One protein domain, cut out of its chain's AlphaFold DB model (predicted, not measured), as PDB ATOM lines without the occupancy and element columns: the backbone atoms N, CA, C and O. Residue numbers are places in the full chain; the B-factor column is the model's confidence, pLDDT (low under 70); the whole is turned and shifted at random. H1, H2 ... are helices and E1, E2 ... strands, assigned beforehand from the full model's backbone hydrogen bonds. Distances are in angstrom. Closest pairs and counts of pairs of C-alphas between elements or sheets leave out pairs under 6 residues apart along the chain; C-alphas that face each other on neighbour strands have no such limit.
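Overview. This is residues 11 to 174 of the 176 residues of the protein "Nudix hydrolase domain-containing protein" of Candidatus Yanofskybacteria bacterium RIFCSPHIGHO2_02_FULL_41_11 (UniProt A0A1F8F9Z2). A strongly twisted sheet of four strands curls round helix H1, and the two-stranded ribbon E2 and E6 lies beside this body. A long helical hairpin, H2 and H3, reaches away from the body and makes most of the length, while the last helix, H4, sits between H2 and the sheet. The printed part has 164 residues, with six named strands and four named helices in the order E1 E2 E3 H1 E4 E5 E6 H2 H3 H4, and its class is mixed. The large sheet runs E3 E1 E5 E4 and is mixed; E2 and E6 are antiparallel. The whole is compact, with a radius of gyration of the C-alphas of 16.4 A, yet elongated, spanning 56 by 32 by 32 A.

Arrangement. E1, residues 11 to 16, is parallel to E5, residues 88 to 98, with N 13 and O 91 3.0 A apart, within hydrogen-bond range. E2, residues 23 to 28, is antiparallel to E6, residues 108 to 114; N 25 and O 112 are 2.9 A apart. The closest C-alphas of E1 and E2 are those of Ala 16 and Leu 24, 5.7 A. The edge strand E3, residues 39 to 41, is antiparallel to E1, with N 12 and O 40 2.9 A apart. H1, residues 47 to 59, is on this sheet, which curls round it; the closest C-alphas of H1 and E1 are Tyr 47 and Val 12, 6.0 A. The other edge strand, E4, residues 62 to 70, bends by 89 degrees at residue 65 and forms a hairpin with E5; N 68 and O 94 are 3.0 A apart. E3, H1 and E4 make a split strand-helix-strand unit, two strands of one sheet that are not neighbours, with a helix between them along the chain and E1 and E5 between them in the sheet; its crossover is right-handed. H2, residues 116 to 136, touches H3, residues 142 to 158, with its residues 129 to 136 alone, at a shallow tilt of 16 degrees, opposite ways; the closest C-alphas are Ala 136 and Cys 145, 5.1 A. H4, residues 164 to 172, only just touches H2, with 3 pairs of C-alphas within 8 A, and only grazes the sheet. In the four helices every O i to N i+4 pair is within hydrogen-bond range.

Along the chain. E1 begins at C-alpha 11, (-30.832, 4.454, 8.230). E5 is 28.9 A long, H2 30.3 A and H3 24.7 A. H4 ends at C-alpha 172, (-43.101, -5.368, 14.442).

Size, cuts and confidence. The C-alphas farthest apart, Gly 65 and Glu 141, are 56.1 A apart. The printed part has no cut. The long link is E4 to E5, 17 residues. No printed residue is under 70 in pLDDT.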
ATOM      1  N   CYS A  11     -30.021   3.522   7.452       96.75
ATOM      2  CA  CYS A  11     -30.832   4.454   8.230       96.75
ATOM      3  C   CYS A  11     -30.895   4.061   9.704       96.75
ATOM      4  O   CYS A  11     -30.905   2.886  10.065       96.75
ATOM      5  N   VAL A  12     -30.972   5.069  10.562       97.94
ATOM      6  CA  VAL A  12     -31.166   4.896  11.997       97.94
ATOM      7  C   VAL A  12     -32.519   5.457  12.415       97.94
ATOM      8  O   VAL A  12     -32.960   6.490  11.904       97.94
ATOM      9  N   GLY A  13     -33.174   4.769  13.344       98.06
ATOM     10  CA  GLY A  13     -34.374   5.241  14.024       98.06
ATOM     11  C   GLY A  13     -34.145   5.363  15.527       98.06
ATOM     12  O   GLY A  13     -33.471   4.519  16.118       98.06
ATOM     13  N   ILE A  14     -34.709   6.396  16.149       98.50
ATOM     14  CA  ILE A  14     -34.556   6.659  17.581       98.50
ATOM     15  C   ILE A  14     -35.923   6.645  18.264       98.50
ATOM     16  O   ILE A  14     -36.759   7.498  17.990       98.50
ATOM     17  N   ILE A  15     -36.134   5.722  19.202       98.50
ATOM     18  CA  ILE A  15     -37.291   5.713  20.102       98.50
ATOM     19  C   ILE A  15     -36.858   6.302  21.444       98.50
ATOM     20  O   ILE A  15     -36.165   5.666  22.239       98.50
ATOM     21  N   ALA A  16     -37.292   7.531  21.702       98.31
ATOM     22  CA  ALA A  16     -37.186   8.175  23.004       98.31
ATOM     23  C   ALA A  16     -38.552   8.129  23.693       98.31
ATOM     24  O   ALA A  16     -39.572   8.390  23.048       98.31
ATOM     25  N   ARG A  17     -38.565   7.805  24.990       98.19
ATOM     26  CA  ARG A  17     -39.768   7.826  25.833       98.19
ATOM     27  C   ARG A  17     -39.628   8.850  26.943       98.19
ATOM     28  O   ARG A  17     -38.534   9.001  27.482       98.19
ATOM     29  N   ASP A  18     -40.709   9.534  27.281       97.12
ATOM     30  CA  ASP A  18     -40.750  10.364  28.482       97.12
ATOM     31  C   ASP A  18     -41.163   9.555  29.723       97.12
ATOM     32  O   ASP A  18     -41.376   8.341  29.666       97.12
ATOM     33  N   ASN A  19     -41.284  10.236  30.865       95.94
ATOM     34  CA  ASN A  19     -41.674   9.620  32.134       95.94
ATOM     35  C   ASN A  19     -43.110   9.062  32.154       95.94
ATOM     36  O   ASN A  19     -43.437   8.276  33.039       95.94
ATOM     37  N   GLN A  20     -43.953   9.443  31.194       97.06
ATOM     38  CA  GLN A  20     -45.314   8.936  31.016       97.06
ATOM     39  C   GLN A  20     -45.365   7.789  29.994       97.06
ATOM     40  O   GLN A  20     -46.439   7.283  29.681       97.06
ATOM     41  N   GLY A  21     -44.215   7.369  29.455       96.75
ATOM     42  CA  GLY A  21     -44.118   6.313  28.452       96.75
ATOM     43  C   GLY A  21     -44.498   6.750  27.034       96.75
ATOM     44  O   GLY A  21     -44.492   5.906  26.129       96.75
ATOM     45  N   ARG A  22     -44.781   8.044  26.821       98.56
ATOM     46  CA  ARG A  22     -45.097   8.622  25.507       98.56
ATOM     47  C   ARG A  22     -43.855   8.611  24.624       98.56
ATOM     48  O   ARG A  22     -42.750   8.795  25.126       98.56
ATOM     49  N   ILE A  23     -44.020   8.418  23.318       98.75
ATOM     50  CA  ILE A  23     -42.913   8.370  22.348       98.75
ATOM     51  C   ILE A  23     -42.795   9.711  21.627       98.75
ATOM     52  O   ILE A  23     -43.794  10.254  21.161       98.75
ATOM     53  N   LEU A  24     -41.573  10.232  21.498       98.44
ATOM     54  CA  LEU A  24     -41.315  11.432  20.700       98.44
ATOM     55  C   LEU A  24     -41.519  11.137  19.211       98.44
ATOM     56  O   LEU A  24     -40.775  10.343  18.635       98.44
ATOM     57  N   LEU A  25     -42.477  11.820  18.587       98.44
ATOM     58  CA  LEU A  25     -42.681  11.823  17.143       98.44
ATOM     59  C   LEU A  25     -42.464  13.221  16.559       98.44
ATOM     60  O   LEU A  25     -42.751  14.241  17.189       98.44
ATOM     61  N   ILE A  26     -42.008  13.241  15.313       97.31
ATOM     62  CA  ILE A  26     -41.863  14.415  14.465       97.31
ATOM     63  C   ILE A  26     -42.731  14.284  13.222       97.31
ATOM     64  O   ILE A  26     -42.782  13.230  12.594       97.31
ATOM     65  N   GLU A  27     -43.378  15.376  12.843       97.00
ATOM     66  CA  GLU A  27     -44.023  15.524  11.547       97.00
ATOM     67  C   GLU A  27     -42.995  16.045  10.545       97.00
ATOM     68  O   GLU A  27     -42.380  17.106  10.726       97.00
ATOM     69  N   ARG A  28     -42.773  15.282   9.481       93.31
ATOM     70  CA  ARG A  28     -41.730  15.576   8.498       93.31
ATOM     71  C   ARG A  28     -42.179  16.685   7.545       93.31
ATOM     72  O   ARG A  28     -43.269  16.617   6.990       93.31
ATOM     73  N   LYS A  29     -41.318  17.686   7.309       91.06
ATOM     74  CA  LYS A  29     -41.573  18.743   6.304       91.06
ATOM     75  C   LYS A  29     -41.434  18.265   4.866       91.06
ATOM     76  O   LYS A  29     -41.980  18.880   3.959       91.06
ATOM     77  N   GLU A  30     -40.644  17.222   4.652       90.62
ATOM     78  CA  GLU A  30     -40.274  16.743   3.330       90.62
ATOM     79  C   GLU A  30     -40.489  15.237   3.241       90.62
ATOM     80  O   GLU A  30     -40.310  14.524   4.232       90.62
ATOM     81  N   PHE A  31     -40.783  14.763   2.026       90.19
ATOM     82  CA  PHE A  31     -40.906  13.343   1.712       90.19
ATOM     83  C   PHE A  31     -39.765  12.497   2.335       90.19
ATOM     84  O   PHE A  31     -38.592  12.893   2.250       90.19
ATOM     85  N   PRO A  32     -40.056  11.310   2.901       92.31
ATOM     86  CA  PRO A  32     -41.389  10.722   3.091       92.31
ATOM     87  C   PRO A  32     -42.221  11.499   4.121       92.31
ATOM     88  O   PRO A  32     -41.701  11.886   5.164       92.31
ATOM     89  N   TYR A  33     -43.492  11.760   3.806       95.44
ATOM     90  CA  TYR A  33     -44.416  12.466   4.698       95.44
ATOM     91  C   TYR A  33     -44.996  11.504   5.734       95.44
ATOM     92  O   TYR A  33     -45.217  10.327   5.440       95.44
ATOM     93  N   GLY A  34     -45.223  12.001   6.946       97.25
ATOM     94  CA  GLY A  34     -45.615  11.159   8.067       97.25
ATOM     95  C   GLY A  34     -45.178  11.710   9.414       97.25
ATOM     96  O   GLY A  34     -44.240  12.510   9.507       97.25
ATOM     97  N   TRP A  35     -45.834  11.214  10.455       98.44
ATOM     98  CA  TRP A  35     -45.326  11.235  11.818       98.44
ATOM     99  C   TRP A  35     -44.381  10.057  12.034       98.44
ATOM    100  O   TRP A  35     -44.725   8.907  11.768       98.44
ATOM    101  N   ALA A  36     -43.184  10.330  12.527       97.88
ATOM    102  CA  ALA A  36     -42.158   9.321  12.745       97.88
ATOM    103  C   ALA A  36     -41.333   9.672  13.978       97.88
ATOM    104  O   ALA A  36     -41.150  10.855  14.260       97.88
ATOM    105  N   PRO A  37     -40.761   8.702  14.697       97.88
ATOM    106  CA  PRO A  37     -39.652   8.993  15.587       97.88
ATOM    107  C   PRO A  37     -38.492   9.671  14.835       97.88
ATOM    108  O   PRO A  37     -38.358   9.509  13.609       97.88
ATOM    109  N   PRO A  38     -37.627  10.424  15.541       96.94
ATOM    110  CA  PRO A  38     -36.418  10.968  14.945       96.94
ATOM    111  C   PRO A  38     -35.645   9.879  14.194       96.94
ATOM    112  O   PRO A  38     -35.439   8.771  14.692       96.94
ATOM    113  N   SER A  39     -35.280  10.179  12.951       95.50
ATOM    114  CA  SER A  39     -34.654   9.220  12.047       95.50
ATOM    115  C   SER A  39     -33.846   9.911  10.962       95.50
ATOM    116  O   SER A  39     -34.116  11.057  10.576       95.50
ATOM    117  N   GLY A  40     -32.851   9.199  10.443       93.50
ATOM    118  CA  GLY A  40     -31.923   9.772   9.485       93.50
ATOM    119  C   GLY A  40     -30.996   8.766   8.828       93.50
ATOM    120  O   GLY A  40     -30.974   7.588   9.177       93.50
ATOM    121  N   HIS A  41     -30.247   9.253   7.841       94.94
ATOM    122  CA  HIS A  41     -29.279   8.437   7.121       94.94
ATOM    123  C   HIS A  41     -27.981   8.357   7.918       94.94
ATOM    124  O   HIS A  41     -27.556   9.326   8.548       94.94
ATOM    125  N   CYS A  42     -27.299   7.219   7.832       95.56
ATOM    126  CA  CYS A  42     -26.004   7.066   8.482       95.56
ATOM    127  C   CYS A  42     -24.897   7.845   7.759       95.56
ATOM    128  O   CYS A  42     -23.961   8.306   8.404       95.56
ATOM    129  N   ASP A  43     -25.011   8.053   6.443       92.12
ATOM    130  CA  ASP A  43     -24.065   8.848   5.638       92.12
ATOM    131  C   ASP A  43     -22.595   8.439   5.868       92.12
ATOM    132  O   ASP A  43     -21.732   9.265   6.152       92.12
ATOM    133  N   GLY A  44     -22.325   7.128   5.815       91.12
ATOM    134  CA  GLY A  44     -20.992   6.546   6.028       91.12
ATOM    135  C   GLY A  44     -20.571   6.391   7.496       91.12
ATOM    136  O   GLY A  44     -19.543   5.777   7.771       91.12
ATOM    137  N   ARG A  45     -21.359   6.900   8.451       94.69
ATOM    138  CA  ARG A  45     -21.128   6.723   9.894       94.69
ATOM    139  C   ARG A  45     -21.681   5.384  10.387       94.69
ATOM    140  O   ARG A  45     -22.524   4.764   9.743       94.69
ATOM    141  N   SER A  46     -21.243   4.958  11.570       97.06
ATOM    142  CA  SER A  46     -21.857   3.825  12.269       97.06
ATOM    143  C   SER A  46     -23.279   4.167  12.734       97.06
ATOM    144  O   SER A  46     -23.576   5.330  13.020       97.06
ATOM    145  N   TYR A  47     -24.148   3.158  12.872       97.88
ATOM    146  CA  TYR A  47     -25.511   3.358  13.384       97.88
ATOM    147  C   TYR A  47     -25.545   4.089  14.739       97.88
ATOM    148  O   TYR A  47     -26.326   5.032  14.860       97.88
ATOM    149  N   PRO A  48     -24.693   3.753  15.735       97.81
ATOM    150  CA  PRO A  48     -24.613   4.524  16.970       97.81
ATOM    151  C   PRO A  48     -24.286   5.996  16.738       97.81
ATOM    152  O   PRO A  48     -24.982   6.860  17.257       97.81
ATOM    153  N   ARG A  49     -23.265   6.305  15.928       97.00
ATOM    154  CA  ARG A  49     -22.862   7.697  15.701       97.00
ATOM    155  C   ARG A  49     -23.966   8.496  15.009       97.00
ATOM    156  O   ARG A  49     -24.251   9.613  15.426       97.00
ATOM    157  N   ALA A  50     -24.611   7.904  14.006       96.88
ATOM    158  CA  ALA A  50     -25.760   8.502  13.340       96.88
ATOM    159  C   ALA A  50     -26.938   8.727  14.306       96.88
ATOM    160  O   ALA A  50     -27.598   9.754  14.214       96.88
ATOM    161  N   CYS A  51     -27.176   7.805  15.248       97.38
ATOM    162  CA  CYS A  51     -28.204   7.936  16.288       97.38
ATOM    163  C   CYS A  51     -28.001   9.211  17.123       97.38
ATOM    164  O   CYS A  51     -28.918  10.025  17.223       97.38
ATOM    165  N   PHE A  52     -26.789   9.405  17.659       96.62
ATOM    166  CA  PHE A  52     -26.430  10.606  18.425       96.62
ATOM    167  C   PHE A  52     -26.578  11.872  17.581       96.62
ATOM    168  O   PHE A  52     -27.310  12.779  17.971       96.62
ATOM    169  N   ASP A  53     -25.944  11.905  16.402       93.94
ATOM    170  CA  ASP A  53     -25.939  13.089  15.540       93.94
ATOM    171  C   ASP A  53     -27.367  13.521  15.163       93.94
ATOM    172  O   ASP A  53     -27.695  14.706  15.231       93.94
ATOM    173  N   GLU A  54     -28.225  12.573  14.770       93.69
ATOM    174  CA  GLU A  54     -29.594  12.865  14.341       93.69
ATOM    175  C   GLU A  54     -30.490  13.300  15.503       93.69
ATOM    176  O   GLU A  54     -31.302  14.214  15.337       93.69
ATOM    177  N   PHE A  55     -30.349  12.684  16.679       94.94
ATOM    178  CA  PHE A  55     -31.158  13.036  17.843       94.94
ATOM    179  C   PHE A  55     -30.761  14.401  18.416       94.94
ATOM    180  O   PHE A  55     -31.620  15.269  18.576       94.94
ATOM    181  N   GLU A  56     -29.467  14.637  18.631       93.44
ATOM    182  CA  GLU A  56     -28.962  15.894  19.192       93.44
ATOM    183  C   GLU A  56     -29.196  17.068  18.247       93.44
ATOM    184  O   GLU A  56     -29.793  18.071  18.639       93.44
ATOM    185  N   THR A  57     -28.807  16.927  16.975       88.31
ATOM    186  CA  THR A  57     -28.911  18.026  16.005       88.31
ATOM    187  C   THR A  57     -30.357  18.409  15.741       88.31
ATOM    188  O   THR A  57     -30.662  19.588  15.581       88.31
ATOM    189  N   ARG A  58     -31.259  17.425  15.631       86.50
ATOM    190  CA  ARG A  58     -32.636  17.721  15.231       86.50
ATOM    191  C   ARG A  58     -33.539  18.044  16.403       86.50
ATOM    192  O   ARG A  58     -34.498  18.773  16.183       86.50
ATOM    193  N   MET A  59     -33.329  17.441  17.573       93.62
ATOM    194  CA  MET A  59     -34.257  17.566  18.704       93.62
ATOM    195  C   MET A  59     -33.720  18.461  19.821       93.62
ATOM    196  O   MET A  59     -34.486  18.794  20.720       93.62
ATOM    197  N   GLY A  60     -32.432  18.824  19.807       92.81
ATOM    198  CA  GLY A  60     -31.802  19.562  20.906       92.81
ATOM    199  C   GLY A  60     -31.722  18.768  22.217       92.81
ATOM    200  O   GLY A  60     -31.532  19.356  23.279       92.81
ATOM    201  N   LEU A  61     -31.890  17.444  22.145       95.56
ATOM    202  CA  LEU A  61     -31.862  16.521  23.278       95.56
ATOM    203  C   LEU A  61     -30.559  15.728  23.282       95.56
ATOM    204  O   LEU A  61     -30.100  15.303  22.228       95.56
ATOM    205  N   THR A  62     -30.011  15.455  24.462       96.69
ATOM    206  CA  THR A  62     -28.779  14.669  24.610       96.69
ATOM    207  C   THR A  62     -29.114  13.240  25.003       96.69
ATOM    208  O   THR A  62     -29.870  13.025  25.951       96.69
ATOM    209  N   ILE A  63     -28.534  12.260  24.308       97.50
ATOM    210  CA  ILE A  63     -28.634  10.851  24.705       97.50
ATOM    211  C   ILE A  63     -27.731  10.612  25.919       97.50
ATOM    212  O   ILE A  63     -26.567  11.005  25.925       97.50
ATOM    213  N   ILE A  64     -28.255   9.919  26.928       96.44
ATOM    214  CA  ILE A  64     -27.502   9.500  28.114       96.44
ATOM    215  C   ILE A  64     -27.477   7.977  28.227       96.44
ATOM    216  O   ILE A  64     -28.448   7.293  27.907       96.44
ATOM    217  N   GLY A  65     -26.360   7.439  28.713       94.25
ATOM    218  CA  GLY A  65     -26.176   5.999  28.878       94.25
ATOM    219  C   GLY A  65     -25.983   5.242  27.560       94.25
ATOM    220  O   GLY A  65     -25.611   5.807  26.532       94.25
ATOM    221  N   ALA A  66     -26.182   3.923  27.616       95.00
ATOM    222  CA  ALA A  66     -25.977   3.040  26.474       95.00
ATOM    223  C   ALA A  66     -27.192   3.032  25.535       95.00
ATOM    224  O   ALA A  66     -28.340   2.990  25.983       95.00
ATOM    225  N   LEU A  67     -26.928   2.999  24.226       97.50
ATOM    226  CA  LEU A  67     -27.960   2.750  23.225       97.50
ATOM    227  C   LEU A  67     -28.495   1.325  23.376       97.50
ATOM    228  O   LEU A  67     -27.714   0.377  23.457       97.50
ATOM    229  N   GLN A  68     -29.816   1.170  23.356       98.06
ATOM    230  CA  GLN A  68     -30.471  -0.133  23.435       98.06
ATOM    231  C   GLN A  68     -30.981  -0.521  22.040       98.06
ATOM    232  O   GLN A  68     -32.005   0.016  21.609       98.06
ATOM    233  N   PRO A  69     -30.278  -1.386  21.283       97.69
ATOM    234  CA  PRO A  69     -30.730  -1.787  19.957       97.69
ATOM    235  C   PRO A  69     -32.029  -2.588  20.058       97.69
ATOM    236  O   PRO A  69     -32.123  -3.555  20.810       97.69
ATOM    237  N   LEU A  70     -33.026  -2.202  19.267       97.75
ATOM    238  CA  LEU A  70     -34.246  -2.978  19.093       97.75
ATOM    239  C   LEU A  70     -34.061  -3.936  17.917       97.75
ATOM    240  O   LEU A  70     -33.614  -3.537  16.839       97.75
ATOM    241  N   VAL A  71     -34.376  -5.209  18.142       95.44
ATOM    242  CA  VAL A  71     -34.199  -6.263  17.141       95.44
ATOM    243  C   VAL A  71     -35.359  -6.226  16.158       95.44
ATOM    244  O   VAL A  71     -36.500  -6.499  16.529       95.44
ATOM    245  N   LEU A  72     -35.037  -5.928  14.902       95.25
ATOM    246  CA  LEU A  72     -35.957  -6.066  13.786       95.25
ATOM    247  C   LEU A  72     -35.835  -7.470  13.179       95.25
ATOM    248  O   LEU A  72     -34.739  -7.919  12.847       95.25
ATOM    249  N   LYS A  73     -36.969  -8.142  12.988       95.31
ATOM    250  CA  LYS A  73     -37.122  -9.317  12.127       95.31
ATOM    251  C   LYS A  73     -36.791  -8.977  10.679       95.31
ATOM    252  O   LYS A  73     -36.131  -9.775  10.019       95.31
ATOM    253  N   ASN A  74     -37.238  -7.816  10.188       94.25
ATOM    254  CA  ASN A  74     -36.911  -7.360   8.840       94.25
ATOM    255  C   ASN A  74     -36.266  -5.961   8.847       94.25
ATOM    256  O   ASN A  74     -36.950  -4.950   8.659       94.25
ATOM    257  N   PRO A  75     -34.933  -5.873   9.003       95.00
ATOM    258  CA  PRO A  75     -34.235  -4.590   8.978       95.00
ATOM    259  C   PRO A  75     -34.210  -3.946   7.583       95.00
ATOM    260  O   PRO A  75     -33.950  -2.750   7.479       95.00
ATOM    261  N   ARG A  76     -34.472  -4.692   6.498       97.19
ATOM    262  CA  ARG A  76     -34.466  -4.158   5.129       97.19
ATOM    263  C   ARG A  76     -35.882  -3.803   4.676       97.19
ATOM    264  O   ARG A  76     -36.703  -4.680   4.426       97.19
ATOM    265  N   GLN A  77     -36.132  -2.516   4.464       97.38
ATOM    266  CA  GLN A  77     -37.438  -2.006   4.045       97.38
ATOM    267  C   GLN A  77     -37.375  -1.367   2.655       97.38
ATOM    268  O   GLN A  77     -36.461  -0.594   2.366       97.38
ATOM    269  N   ASN A  78     -38.353  -1.683   1.801       95.56
ATOM    270  CA  ASN A  78     -38.434  -1.252   0.399       95.56
ATOM    271  C   ASN A  78     -39.287   0.017   0.235       95.56
ATOM    272  O   ASN A  78     -40.308   0.000  -0.449       95.56
ATOM    273  N   PHE A  79     -38.885   1.112   0.878       93.44
ATOM    274  CA  PHE A  79     -39.556   2.405   0.733       93.44
ATOM    275  C   PHE A  79     -38.665   3.414   0.015       93.44
ATOM    276  O   PHE A  79     -37.444   3.440   0.200       93.44
ATOM    277  N   LYS A  80     -39.299   4.259  -0.804       92.38
ATOM    278  CA  LYS A  80     -38.623   5.315  -1.558       92.38
ATOM    279  C   LYS A  80     -38.025   6.360  -0.616       92.38
ATOM    280  O   LYS A  80     -38.602   6.722   0.406       92.38
ATOM    281  N   CYS A  81     -36.882   6.893  -1.018       91.44
ATOM    282  CA  CYS A  81     -36.163   7.962  -0.350       91.44
ATOM    283  C   CYS A  81     -36.196   9.232  -1.195       91.44
ATOM    284  O   CYS A  81     -35.997   9.183  -2.408       91.44
ATOM    285  N   ARG A  82     -36.271  10.397  -0.549       90.00
ATOM    286  CA  ARG A  82     -36.046  11.688  -1.221       90.00
ATOM    287  C   ARG A  82     -34.659  11.802  -1.878       90.00
ATOM    288  O   ARG A  82     -34.476  12.615  -2.779       90.00
ATOM    289  N   ARG A  83     -33.677  11.008  -1.431       89.75
ATOM    290  CA  ARG A  83     -32.320  10.924  -2.005       89.75
ATOM    291  C   ARG A  83     -32.190   9.867  -3.121       89.75
ATOM    292  O   ARG A  83     -31.077   9.479  -3.455       89.75
ATOM    293  N   GLY A  84     -33.305   9.365  -3.663       89.62
ATOM    294  CA  GLY A  84     -33.336   8.461  -4.826       89.62
ATOM    295  C   GLY A  84     -33.205   6.962  -4.525       89.62
ATOM    296  O   GLY A  84     -33.370   6.147  -5.425       89.62
ATOM    297  N   GLY A  85     -32.944   6.568  -3.275       89.44
ATOM    298  CA  GLY A  85     -32.929   5.154  -2.879       89.44
ATOM    299  C   GLY A  85     -34.330   4.533  -2.855       89.44
ATOM    300  O   GLY A  85     -35.305   5.209  -2.540       89.44
ATOM    301  N   VAL A  86     -34.426   3.234  -3.149       94.31
ATOM    302  CA  VAL A  86     -35.690   2.461  -3.119       94.31
ATOM    303  C   VAL A  86     -35.767   1.468  -1.957       94.31
ATOM    304  O   VAL A  86     -36.742   0.732  -1.822       94.31
ATOM    305  N   TYR A  87     -34.728   1.426  -1.123       95.62
ATOM    306  CA  TYR A  87     -34.680   0.615   0.086       95.62
ATOM    307  C   TYR A  87     -33.698   1.200   1.102       95.62
ATOM    308  O   TYR A  87     -32.769   1.922   0.722       95.62
ATOM    309  N   HIS A  88     -33.859   0.815   2.367       97.00
ATOM    310  CA  HIS A  88     -32.855   1.031   3.407       97.00
ATOM    311  C   HIS A  88     -32.765  -0.166   4.360       97.00
ATOM    312  O   HIS A  88     -33.761  -0.847   4.608       97.00
ATOM    313  N   PHE A  89     -31.577  -0.383   4.909       97.69
ATOM    314  CA  PHE A  89     -31.314  -1.175   6.099       97.69
ATOM    315  C   PHE A  89     -31.429  -0.280   7.330       97.69
ATOM    316  O   PHE A  89     -30.851   0.807   7.369       97.69
ATOM    317  N   TRP A  90     -32.181  -0.744   8.319       98.31
ATOM    318  CA  TRP A  90     -32.497   0.007   9.519       98.31
ATOM    319  C   TRP A  90     -31.903  -0.636  10.762       98.31
ATOM    320  O   TRP A  90     -32.019  -1.843  10.966       98.31
ATOM    321  N   GLN A  91     -31.349   0.208  11.627       98.38
ATOM    322  CA  GLN A  91     -31.155  -0.097  13.038       98.38
ATOM    323  C   GLN A  91     -31.986   0.887  13.855       98.38
ATOM    324  O   GLN A  91     -31.881   2.100  13.671       98.38
ATOM    325  N   ILE A  92     -32.799   0.373  14.773       98.62
ATOM    326  CA  ILE A  92     -33.566   1.205  15.700       98.62
ATOM    327  C   ILE A  92     -32.934   1.095  17.081       98.62
ATOM    328  O   ILE A  92     -32.552   0.002  17.505       98.62
ATOM    329  N   PHE A  93     -32.818   2.223  17.772       98.69
ATOM    330  CA  PHE A  93     -32.378   2.277  19.158       98.69
ATOM    331  C   PHE A  93     -33.467   2.867  20.037       98.69
ATOM    332  O   PHE A  93     -34.062   3.889  19.697       98.69
ATOM    333  N   GLN A  94     -33.673   2.260  21.200       98.38
ATOM    334  CA  GLN A  94     -34.259   2.957  22.329       98.38
ATOM    335  C   GLN A  94     -33.157   3.715  23.076       98.38
ATOM    336  O   GLN A  94     -32.052   3.197  23.269       98.38
ATOM    337  N   VAL A  95     -33.459   4.945  23.489       98.25
ATOM    338  CA  VAL A  95     -32.487   5.838  24.128       98.25
ATOM    339  C   VAL A  95     -33.030   6.404  25.434       98.25
ATOM    340  O   VAL A  95     -34.217   6.718  25.544       98.25
ATOM    341  N   CYS A  96     -32.145   6.556  26.418       97.69
ATOM    342  CA  CYS A  96     -32.377   7.468  27.533       97.69
ATOM    343  C   CYS A  96     -31.867   8.850  27.122       97.69
ATOM    344  O   CYS A  96     -30.909   8.958  26.356       97.69
ATOM    345  N   TRP A  97     -32.511   9.908  27.601       97.88
ATOM    346  CA  TRP A  97     -32.209  11.264  27.161       97.88
ATOM    347  C   TRP A  97     -32.384  12.275  28.288       97.88
ATOM    348  O   TRP A  97     -33.036  12.002  29.296       97.88
ATOM    349  N   GLN A  98     -31.799  13.452  28.093       97.12
ATOM    350  CA  GLN A  98     -31.977  14.618  28.947       97.12
ATOM    351  C   GLN A  98     -32.026  15.901  28.113       97.12
ATOM    352  O   GLN A  98     -31.663  15.911  26.934       97.12
ATOM    353  N   GLY A  99     -32.431  16.994  28.756       95.31
ATOM    354  CA  GLY A  99     -32.512  18.317  28.145       95.31
ATOM    355  C   GLY A  99     -33.941  18.737  27.825       95.31
ATOM    356  O   GLY A  99     -34.910  18.156  28.312       95.31
ATOM    357  N   GLU A 100     -34.058  19.785  27.019       93.50
ATOM    358  CA  GLU A 100     -35.326  20.392  26.627       93.50
ATOM    359  C   GLU A 100     -35.531  20.202  25.125       93.50
ATOM    360  O   GLU A 100     -34.625  20.469  24.337       93.50
ATOM    361  N   LEU A 101     -36.723  19.751  24.731       94.38
ATOM    362  CA  LEU A 101     -37.046  19.506  23.331       94.38
ATOM    363  C   LEU A 101     -37.013  20.823  22.539       94.38
ATOM    364  O   LEU A 101     -37.853  21.697  22.740       94.38
ATOM    365  N   LYS A 102     -36.061  20.934  21.609       93.56
ATOM    366  CA  LYS A 102     -35.849  22.086  20.717       93.56
ATOM    367  C   LYS A 102     -35.739  21.599  19.273       93.56
ATOM    368  O   LYS A 102     -34.631  21.454  18.756       93.56
ATOM    369  N   PRO A 103     -36.876  21.298  18.620       91.31
ATOM    370  CA  PRO A 103     -36.870  20.767  17.267       91.31
ATOM    371  C   PRO A 103     -36.284  21.775  16.273       91.31
ATOM    372  O   PRO A 103     -36.663  22.947  16.275       91.31
ATOM    373  N   ASP A 104     -35.413  21.310  15.378       89.25
ATOM    374  CA  ASP A 104     -34.925  22.076  14.233       89.25
ATOM    375  C   ASP A 104     -36.086  22.325  13.259       89.25
ATOM    376  O   ASP A 104     -36.443  21.486  12.417       89.25
ATOM    377  N   THR A 105     -36.682  23.510  13.381       87.88
ATOM    378  CA  THR A 105     -37.832  23.927  12.580       87.88
ATOM    379  C   THR A 105     -37.494  24.066  11.101       87.88
ATOM    380  O   THR A 105     -38.414  24.155  10.296       87.88
ATOM    381  N   SER A 106     -36.227  24.027  10.673       85.44
ATOM    382  CA  SER A 106     -35.897  23.967   9.241       85.44
ATOM    383  C   SER A 106     -36.220  22.600   8.619       85.44
ATOM    384  O   SER A 106     -36.504  22.522   7.425       85.44
ATOM    385  N   LYS A 107     -36.261  21.529   9.428       78.12
ATOM    386  CA  LYS A 107     -36.439  20.132   8.975       78.12
ATOM    387  C   LYS A 107     -37.745  19.493   9.439       78.12
ATOM    388  O   LYS A 107     -38.251  18.579   8.787       78.12
ATOM    389  N   VAL A 108     -38.278  19.950  10.568       87.00
ATOM    390  CA  VAL A 108     -39.434  19.351  11.243       87.00
ATOM    391  C   VAL A 108     -40.592  20.341  11.265       87.00
ATOM    392  O   VAL A 108     -40.397  21.514  11.574       87.00
ATOM    393  N   LYS A 109     -41.794  19.881  10.891       90.19
ATOM    394  CA  LYS A 109     -43.010  20.706  10.862       90.19
ATOM    395  C   LYS A 109     -43.541  20.877  12.277       90.19
ATOM    396  O   LYS A 109     -43.773  22.002  12.694       90.19
ATOM    397  N   ASN A 110     -43.638  19.768  13.007       93.75
ATOM    398  CA  ASN A 110     -44.063  19.698  14.400       93.75
ATOM    399  C   ASN A 110     -43.315  18.572  15.124       93.75
ATOM    400  O   ASN A 110     -42.911  17.597  14.495       93.75
ATOM    401  N   ALA A 111     -43.168  18.669  16.443       96.19
ATOM    402  CA  ALA A 111     -42.673  17.580  17.282       96.19
ATOM    403  C   ALA A 111     -43.526  17.481  18.545       96.19
ATOM    404  O   ALA A 111     -43.871  18.508  19.132       96.19
ATOM    405  N   LYS A 112     -43.864  16.262  18.970       96.56
ATOM    406  CA  LYS A 112     -44.625  16.045  20.203       96.56
ATOM    407  C   LYS A 112     -44.377  14.668  20.811       96.56
ATOM    408  O   LYS A 112     -43.985  13.727  20.124       96.56
ATOM    409  N   TRP A 113     -44.646  14.566  22.106       98.12
ATOM    410  CA  TRP A 113     -44.716  13.304  22.836       98.12
ATOM    411  C   TRP A 113     -46.103  12.689  22.650       98.12
ATOM    412  O   TRP A 113     -47.083  13.289  23.081       98.12
ATOM    413  N   CYS A 114     -46.176  11.516  22.020       98.50
ATOM    414  CA  CYS A 114     -47.430  10.831  21.712       98.50
ATOM    415  C   CYS A 114     -47.699   9.658  22.658       98.50
ATOM    416  O   CYS A 114     -46.824   8.805  22.850       98.50
ATOM    417  N   SER A 115     -48.914   9.571  23.196       98.50
ATOM    418  CA  SER A 115     -49.393   8.374  23.900       98.50
ATOM    419  C   SER A 115     -49.583   7.186  22.950       98.50
ATOM    420  O   SER A 115     -49.577   7.335  21.726       98.50
ATOM    421  N   GLY A 116     -49.787   5.988  23.507       97.94
ATOM    422  CA  GLY A 116     -50.114   4.806  22.706       97.94
ATOM    423  C   GLY A 116     -51.409   4.980  21.904       97.94
ATOM    424  O   GLY A 116     -51.472   4.580  20.746       97.94
ATOM    425  N   GLU A 117     -52.421   5.631  22.478       98.12
ATOM    426  CA  GLU A 117     -53.689   5.946  21.811       98.12
ATOM    427  C   GLU A 117     -53.490   6.925  20.651       98.12
ATOM    428  O   GLU A 117     -54.008   6.700  19.559       98.12
ATOM    429  N   GLU A 118     -52.693   7.981  20.842       98.50
ATOM    430  CA  GLU A 118     -52.373   8.916  19.758       98.50
ATOM    431  C   GLU A 118     -51.618   8.225  18.617       98.50
ATOM    432  O   GLU A 118     -51.881   8.502  17.447       98.50
ATOM    433  N   ILE A 119     -50.701   7.307  18.939       98.69
ATOM    434  CA  ILE A 119     -49.970   6.522  17.937       98.69
ATOM    435  C   ILE A 119     -50.918   5.590  17.177       98.69
ATOM    436  O   ILE A 119     -50.801   5.493  15.958       98.69
ATOM    437  N   LYS A 120     -51.883   4.955  17.854       98.50
ATOM    438  CA  LYS A 120     -52.914   4.134  17.197       98.50
ATOM    439  C   LYS A 120     -53.767   4.953  16.232       98.50
ATOM    440  O   LYS A 120     -53.935   4.546  15.092       98.50
ATOM    441  N   ILE A 121     -54.204   6.150  16.629       98.50
ATOM    442  CA  ILE A 121     -54.943   7.062  15.736       98.50
ATOM    443  C   ILE A 121     -54.103   7.421  14.499       98.50
ATOM    444  O   ILE A 121     -54.617   7.478  13.380       98.50
ATOM    445  N   LEU A 122     -52.799   7.667  14.671       98.69
ATOM    446  CA  LEU A 122     -51.896   7.923  13.546       98.69
ATOM    447  C   LEU A 122     -51.710   6.682  12.659       98.69
ATOM    448  O   LEU A 122     -51.612   6.836  11.442       98.69
ATOM    449  N   ALA A 123     -51.683   5.482  13.236       98.62
ATOM    450  CA  ALA A 123     -51.614   4.229  12.489       98.62
ATOM    451  C   ALA A 123     -52.877   4.001  11.647       98.62
ATOM    452  O   ALA A 123     -52.767   3.769  10.448       98.62
ATOM    453  N   GLU A 124     -54.066   4.194  12.222       98.50
ATOM    454  CA  GLU A 124     -55.347   4.089  11.507       98.50
ATOM    455  C   GLU A 124     -55.426   5.055  10.313       98.50
ATOM    456  O   GLU A 124     -55.971   4.725   9.257       98.50
ATOM    457  N   LYS A 125     -54.862   6.265  10.443       98.50
ATOM    458  CA  LYS A 125     -54.731   7.197   9.310       98.50
ATOM    459  C   LYS A 125     -53.831   6.631   8.210       98.50
ATOM    460  O   LYS A 125     -54.177   6.747   7.038       98.50
ATOM    461  N   THR A 126     -52.700   6.022   8.569       98.56
ATOM    462  CA  THR A 126     -51.809   5.355   7.605       98.56
ATOM    463  C   THR A 126     -52.517   4.205   6.900       98.56
ATOM    464  O   THR A 126     -52.415   4.085   5.684       98.56
ATOM    465  N   GLU A 127     -53.277   3.388   7.626       98.31
ATOM    466  CA  GLU A 127     -54.049   2.282   7.050       98.31
ATOM    467  C   GLU A 127     -55.098   2.780   6.050       98.31
ATOM    468  O   GLU A 127     -55.190   2.248   4.944       98.31
ATOM    469  N   LYS A 128     -55.837   3.844   6.393       98.00
ATOM    470  CA  LYS A 128     -56.798   4.490   5.483       98.00
ATOM    471  C   LYS A 128     -56.123   5.030   4.224       98.00
ATOM    472  O   LYS A 128     -56.631   4.808   3.129       98.00
ATOM    473  N   TYR A 129     -54.971   5.684   4.370       97.75
ATOM    474  CA  TYR A 129     -54.177   6.176   3.243       97.75
ATOM    475  C   TYR A 129     -53.737   5.032   2.315       97.75
ATOM    476  O   TYR A 129     -53.982   5.086   1.110       97.75
ATOM    477  N   LEU A 130     -53.170   3.956   2.868       96.69
ATOM    478  CA  LEU A 130     -52.734   2.791   2.090       96.69
ATOM    479  C   LEU A 130     -53.908   2.071   1.410       96.69
ATOM    480  O   LEU A 130     -53.790   1.646   0.260       96.69
ATOM    481  N   ALA A 131     -55.049   1.951   2.093       96.31
ATOM    482  CA  ALA A 131     -56.267   1.393   1.512       96.31
ATOM    483  C   ALA A 131     -56.787   2.262   0.355       96.31
ATOM    484  O   ALA A 131     -57.161   1.724  -0.686       96.31
ATOM    485  N   GLY A 132     -56.753   3.588   0.509       94.81
ATOM    486  CA  GLY A 132     -57.107   4.540  -0.541       94.81
ATOM    487  C   GLY A 132     -56.225   4.394  -1.779       94.81
ATOM    488  O   GLY A 132     -56.749   4.278  -2.885       94.81
ATOM    489  N   LEU A 133     -54.900   4.325  -1.604       93.62
ATOM    490  CA  LEU A 133     -53.967   4.113  -2.717       93.62
ATOM    491  C   LEU A 133     -54.251   2.805  -3.462       93.62
ATOM    492  O   LEU A 133     -54.322   2.800  -4.688       93.62
ATOM    493  N   LYS A 134     -54.488   1.714  -2.726       93.38
ATOM    494  CA  LYS A 134     -54.824   0.414  -3.314       93.38
ATOM    495  C   LYS A 134     -56.125   0.456  -4.120       93.38
ATOM    496  O   LYS A 134     -56.210  -0.180  -5.163       93.38
ATOM    497  N   LEU A 135     -57.141   1.173  -3.640       91.00
ATOM    498  CA  LEU A 135     -58.398   1.346  -4.375       91.00
ATOM    499  C   LEU A 135     -58.199   2.195  -5.636       91.00
ATOM    500  O   LEU A 135     -58.757   1.869  -6.678       91.00
ATOM    501  N   ALA A 136     -57.380   3.247  -5.568       90.50
ATOM    502  CA  ALA A 136     -57.076   4.083  -6.728       90.50
ATOM    503  C   ALA A 136     -56.361   3.293  -7.838       90.50
ATOM    504  O   ALA A 136     -56.703   3.442  -9.007       90.50
ATOM    505  N   GLU A 137     -55.434   2.398  -7.475       88.44
ATOM    506  CA  GLU A 137     -54.738   1.501  -8.414       88.44
ATOM    507  C   GLU A 137     -55.670   0.519  -9.145       88.44
ATOM    508  O   GLU A 137     -55.301  -0.010 -10.190       88.44
ATOM    509  N   GLN A 138     -56.867   0.267  -8.609       88.06
ATOM    510  CA  GLN A 138     -57.860  -0.633  -9.202       88.06
ATOM    511  C   GLN A 138     -58.801   0.064 -10.195       88.06
ATOM    512  O   GLN A 138     -59.643  -0.604 -10.792       88.06
ATOM    513  N   ALA A 139     -58.696   1.385 -10.368       84.62
ATOM    514  CA  ALA A 139     -59.512   2.104 -11.340       84.62
ATOM    515  C   ALA A 139     -59.173   1.661 -12.776       84.62
ATOM    516  O   ALA A 139     -58.005   1.619 -13.156       84.62
ATOM    517  N   GLU A 140     -60.200   1.363 -13.579       81.06
ATOM    518  CA  GLU A 140     -60.044   0.863 -14.958       81.06
ATOM    519  C   GLU A 140     -59.401   1.896 -15.894       81.06
ATOM    520  O   GLU A 140     -58.673   1.549 -16.823       81.06
ATOM    521  N   GLU A 141     -59.645   3.177 -15.623       85.50
ATOM    522  CA  GLU A 141     -59.160   4.298 -16.418       85.50
ATOM    523  C   GLU A 141     -57.933   4.951 -15.771       85.50
ATOM    524  O   GLU A 141     -57.992   5.487 -14.659       85.50
ATOM    525  N   GLU A 142     -56.819   4.984 -16.503       83.19
ATOM    526  CA  GLU A 142     -55.528   5.491 -16.015       83.19
ATOM    527  C   GLU A 142     -55.585   6.972 -15.593       83.19
ATOM    528  O   GLU A 142     -54.908   7.405 -14.656       83.19
ATOM    529  N   SER A 143     -56.396   7.783 -16.275       81.06
ATOM    530  CA  SER A 143     -56.601   9.197 -15.933       81.06
ATOM    531  C   SER A 143     -57.301   9.366 -14.580       81.06
ATOM    532  O   SER A 143     -56.897  10.216 -13.784       81.06
ATOM    533  N   HIS A 144     -58.292   8.522 -14.284       86.06
ATOM    534  CA  HIS A 144     -58.990   8.506 -13.001       86.06
ATOM    535  C   HIS A 144     -58.092   7.980 -11.878       86.06
ATOM    536  O   HIS A 144     -58.074   8.570 -10.799       86.06
ATOM    537  N   CYS A 145     -57.296   6.936 -12.145       87.56
ATOM    538  CA  CYS A 145     -56.293   6.428 -11.208       87.56
ATOM    539  C   CYS A 145     -55.339   7.546 -10.751       87.56
ATOM    540  O   CYS A 145     -55.206   7.801  -9.553       87.56
ATOM    541  N   ARG A 146     -54.749   8.288 -11.701       88.56
ATOM    542  CA  ARG A 146     -53.833   9.400 -11.391       88.56
ATOM    543  C   ARG A 146     -54.500  10.511 -10.586       88.56
ATOM    544  O   ARG A 146     -53.947  10.933  -9.574       88.56
ATOM    545  N   ALA A 147     -55.692  10.953 -10.989       90.12
ATOM    546  CA  ALA A 147     -56.410  12.012 -10.279       90.12
ATOM    547  C   ALA A 147     -56.756  11.615  -8.830       90.12
ATOM    548  O   ALA A 147     -56.617  12.427  -7.911       90.12
ATOM    549  N   LEU A 148     -57.163  10.359  -8.607       91.75
ATOM    550  CA  LEU A 148     -57.428   9.829  -7.268       91.75
ATOM    551  C   LEU A 148     -56.152   9.763  -6.424       91.75
ATOM    552  O   LEU A 148     -56.155  10.240  -5.291       91.75
ATOM    553  N   GLN A 149     -55.059   9.231  -6.977       92.06
ATOM    554  CA  GLN A 149     -53.767   9.177  -6.286       92.06
ATOM    555  C   GLN A 149     -53.281  10.575  -5.892       92.06
ATOM    556  O   GLN A 149     -52.911  10.788  -4.742       92.06
ATOM    557  N   GLU A 150     -53.339  11.552  -6.798       93.50
ATOM    558  CA  GLU A 150     -52.948  12.937  -6.505       93.50
ATOM    559  C   GLU A 150     -53.795  13.566  -5.391       93.50
ATOM    560  O   GLU A 150     -53.265  14.290  -4.544       93.50
ATOM    561  N   SER A 151     -55.101  13.284  -5.368       94.56
ATOM    562  CA  SER A 151     -56.000  13.741  -4.305       94.56
ATOM    563  C   SER A 151     -55.631  13.130  -2.950       94.56
ATOM    564  O   SER A 151     -55.512  13.853  -1.961       94.56
ATOM    565  N   ILE A 152     -55.406  11.813  -2.909       95.69
ATOM    566  CA  ILE A 152     -55.025  11.074  -1.696       95.69
ATOM    567  C   ILE A 152     -53.667  11.560  -1.168       95.69
ATOM    568  O   ILE A 152     -53.510  11.806   0.027       95.69
ATOM    569  N   GLU A 153     -52.687  11.749  -2.052       94.56
ATOM    570  CA  GLU A 153     -51.357  12.252  -1.698       94.56
ATOM    571  C   GLU A 153     -51.394  13.684  -1.158       94.56
ATOM    572  O   GLU A 153     -50.612  14.031  -0.269       94.56
ATOM    573  N   ARG A 154     -52.293  14.531  -1.673       95.31
ATOM    574  CA  ARG A 154     -52.475  15.895  -1.163       95.31
ATOM    575  C   ARG A 154     -53.039  15.884   0.255       95.31
ATOM    576  O   ARG A 154     -52.482  16.551   1.123       95.31
ATOM    577  N   GLU A 155     -54.079  15.090   0.501       95.75
ATOM    578  CA  GLU A 155     -54.648  14.925   1.843       95.75
ATOM    579  C   GLU A 155     -53.599  14.379   2.827       95.75
ATOM    580  O   GLU A 155     -53.447  14.896   3.939       95.75
ATOM    581  N   TRP A 156     -52.810  13.390   2.393       97.00
ATOM    582  CA  TRP A 156     -51.725  12.823   3.193       97.00
ATOM    583  C   TRP A 156     -50.665  13.861   3.576       97.00
ATOM    584  O   TRP A 156     -50.185  13.869   4.706       97.00
ATOM    585  N   GLN A 157     -50.303  14.760   2.661       94.12
ATOM    586  CA  GLN A 157     -49.324  15.818   2.924       94.12
ATOM    587  C   GLN A 157     -49.817  16.864   3.932       94.12
ATOM    588  O   GLN A 157     -49.017  17.432   4.681       94.12
ATOM    589  N   GLU A 158     -51.122  17.125   3.964       93.88
ATOM    590  CA  GLU A 158     -51.722  18.108   4.865       93.88
ATOM    591  C   GLU A 158     -51.906  17.553   6.283       93.88
ATOM    592  O   GLU A 158     -51.580  18.242   7.258       93.88
ATOM    593  N   ASN A 159     -52.387  16.309   6.398       95.19
ATOM    594  CA  ASN A 159     -52.744  15.670   7.667       95.19
ATOM    595  C   ASN A 159     -52.318  14.188   7.716       95.19
ATOM    596  O   ASN A 159     -53.171  13.292   7.763       95.19
ATOM    597  N   PRO A 160     -51.006  13.905   7.745       97.56
ATOM    598  CA  PRO A 160     -50.520  12.538   7.675       97.56
ATOM    599  C   PRO A 160     -50.828  11.726   8.941       97.56
ATOM    600  O   PRO A 160     -50.997  12.252  10.049       97.56
ATOM    601  N   GLY A 161     -50.826  10.407   8.775       98.38
ATOM    602  CA  GLY A 161     -50.682   9.416   9.840       98.38
ATOM    603  C   GLY A 161     -49.214   9.153  10.191       98.38
ATOM    604  O   GLY A 161     -48.354  10.019  10.023       98.38
ATOM    605  N   LEU A 162     -48.904   7.942  10.659       98.56
ATOM    606  CA  LEU A 162     -47.517   7.483  10.778       98.56
ATOM    607  C   LEU A 162     -46.854   7.393   9.399       98.56
ATOM    608  O   LEU A 162     -47.471   6.942   8.431       98.56
ATOM    609  N   GLU A 163     -45.574   7.756   9.315       97.94
ATOM    610  CA  GLU A 163     -44.752   7.454   8.141       97.94
ATOM    611  C   GLU A 163     -44.820   5.946   7.857       97.94
ATOM    612  O   GLU A 163     -44.673   5.133   8.770       97.94
ATOM    613  N   VAL A 164     -45.033   5.560   6.595       97.75
ATOM    614  CA  VAL A 164     -45.361   4.172   6.217       97.75
ATOM    615  C   VAL A 164     -44.336   3.154   6.737       97.75
ATOM    616  O   VAL A 164     -44.714   2.094   7.232       97.75
ATOM    617  N   VAL A 165     -43.040   3.477   6.696       97.75
ATOM    618  CA  VAL A 165     -41.996   2.587   7.233       97.75
ATOM    619  C   VAL A 165     -42.101   2.417   8.754       97.75
ATOM    620  O   VAL A 165     -41.886   1.328   9.281       97.75
ATOM    621  N   TRP A 166     -42.482   3.474   9.468       98.44
ATOM    622  CA  TRP A 166     -42.627   3.458  10.919       98.44
ATOM    623  C   TRP A 166     -43.910   2.780  11.376       98.44
ATOM    624  O   TRP A 166     -43.899   2.157  12.432       98.44
ATOM    625  N   HIS A 167     -44.966   2.811  10.565       98.56
ATOM    626  CA  HIS A 167     -46.132   1.959  10.770       98.56
ATOM    627  C   HIS A 167     -45.731   0.473  10.810       98.56
ATOM    628  O   HIS A 167     -46.059  -0.226  11.766       98.56
ATOM    629  N   VAL A 168     -44.922   0.014   9.844       98.25
ATOM    630  CA  VAL A 168     -44.396  -1.367   9.821       98.25
ATOM    631  C   VAL A 168     -43.546  -1.662  11.060       98.25
ATOM    632  O   VAL A 168     -43.741  -2.681  11.723       98.25
ATOM    633  N   PHE A 169     -42.621  -0.767  11.417       98.50
ATOM    634  CA  PHE A 169     -41.774  -0.978  12.593       98.50
ATOM    635  C   PHE A 169     -42.554  -0.987  13.900       98.50
ATOM    636  O   PHE A 169     -42.231  -1.770  14.787       98.50
ATOM    637  N   PHE A 170     -43.577  -0.152  14.046       98.44
ATOM    638  CA  PHE A 170     -44.377  -0.129  15.264       98.44
ATOM    639  C   PHE A 170     -45.198  -1.408  15.432       98.44
ATOM    640  O   PHE A 170     -45.263  -1.905  16.556       98.44
ATOM    641  N   GLN A 171     -45.724  -1.988  14.347       98.00
ATOM    642  CA  GLN A 171     -46.347  -3.318  14.377       98.00
ATOM    643  C   GLN A 171     -45.332  -4.396  14.782       98.00
ATOM    644  O   GLN A 171     -45.584  -5.231  15.651       98.00
ATOM    645  N   GLU A 172     -44.142  -4.373  14.178       97.62
ATOM    646  CA  GLU A 172     -43.101  -5.368  14.442       97.62
ATOM    647  C   GLU A 172     -42.581  -5.309  15.888       97.62
ATOM    648  O   GLU A 172     -42.377  -6.347  16.527       97.62
ATOM    649  N   LEU A 173     -42.426  -4.096  16.420       97.25
ATOM    650  CA  LEU A 173     -42.004  -3.812  17.791       97.25
ATOM    651  C   LEU A 173     -43.148  -3.906  18.814       97.25
ATOM    652  O   LEU A 173     -42.902  -3.685  20.001       97.25
ATOM    653  N   LYS A 174     -44.373  -4.242  18.384       97.06
ATOM    654  CA  LYS A 174     -45.579  -4.343  19.231       97.06
ATOM    655  C   LYS A 174     -45.884  -3.060  20.012       97.06
ATOM    656  O   LYS A 174     -46.289  -3.101  21.174       97.06
TER     657      LYS A 174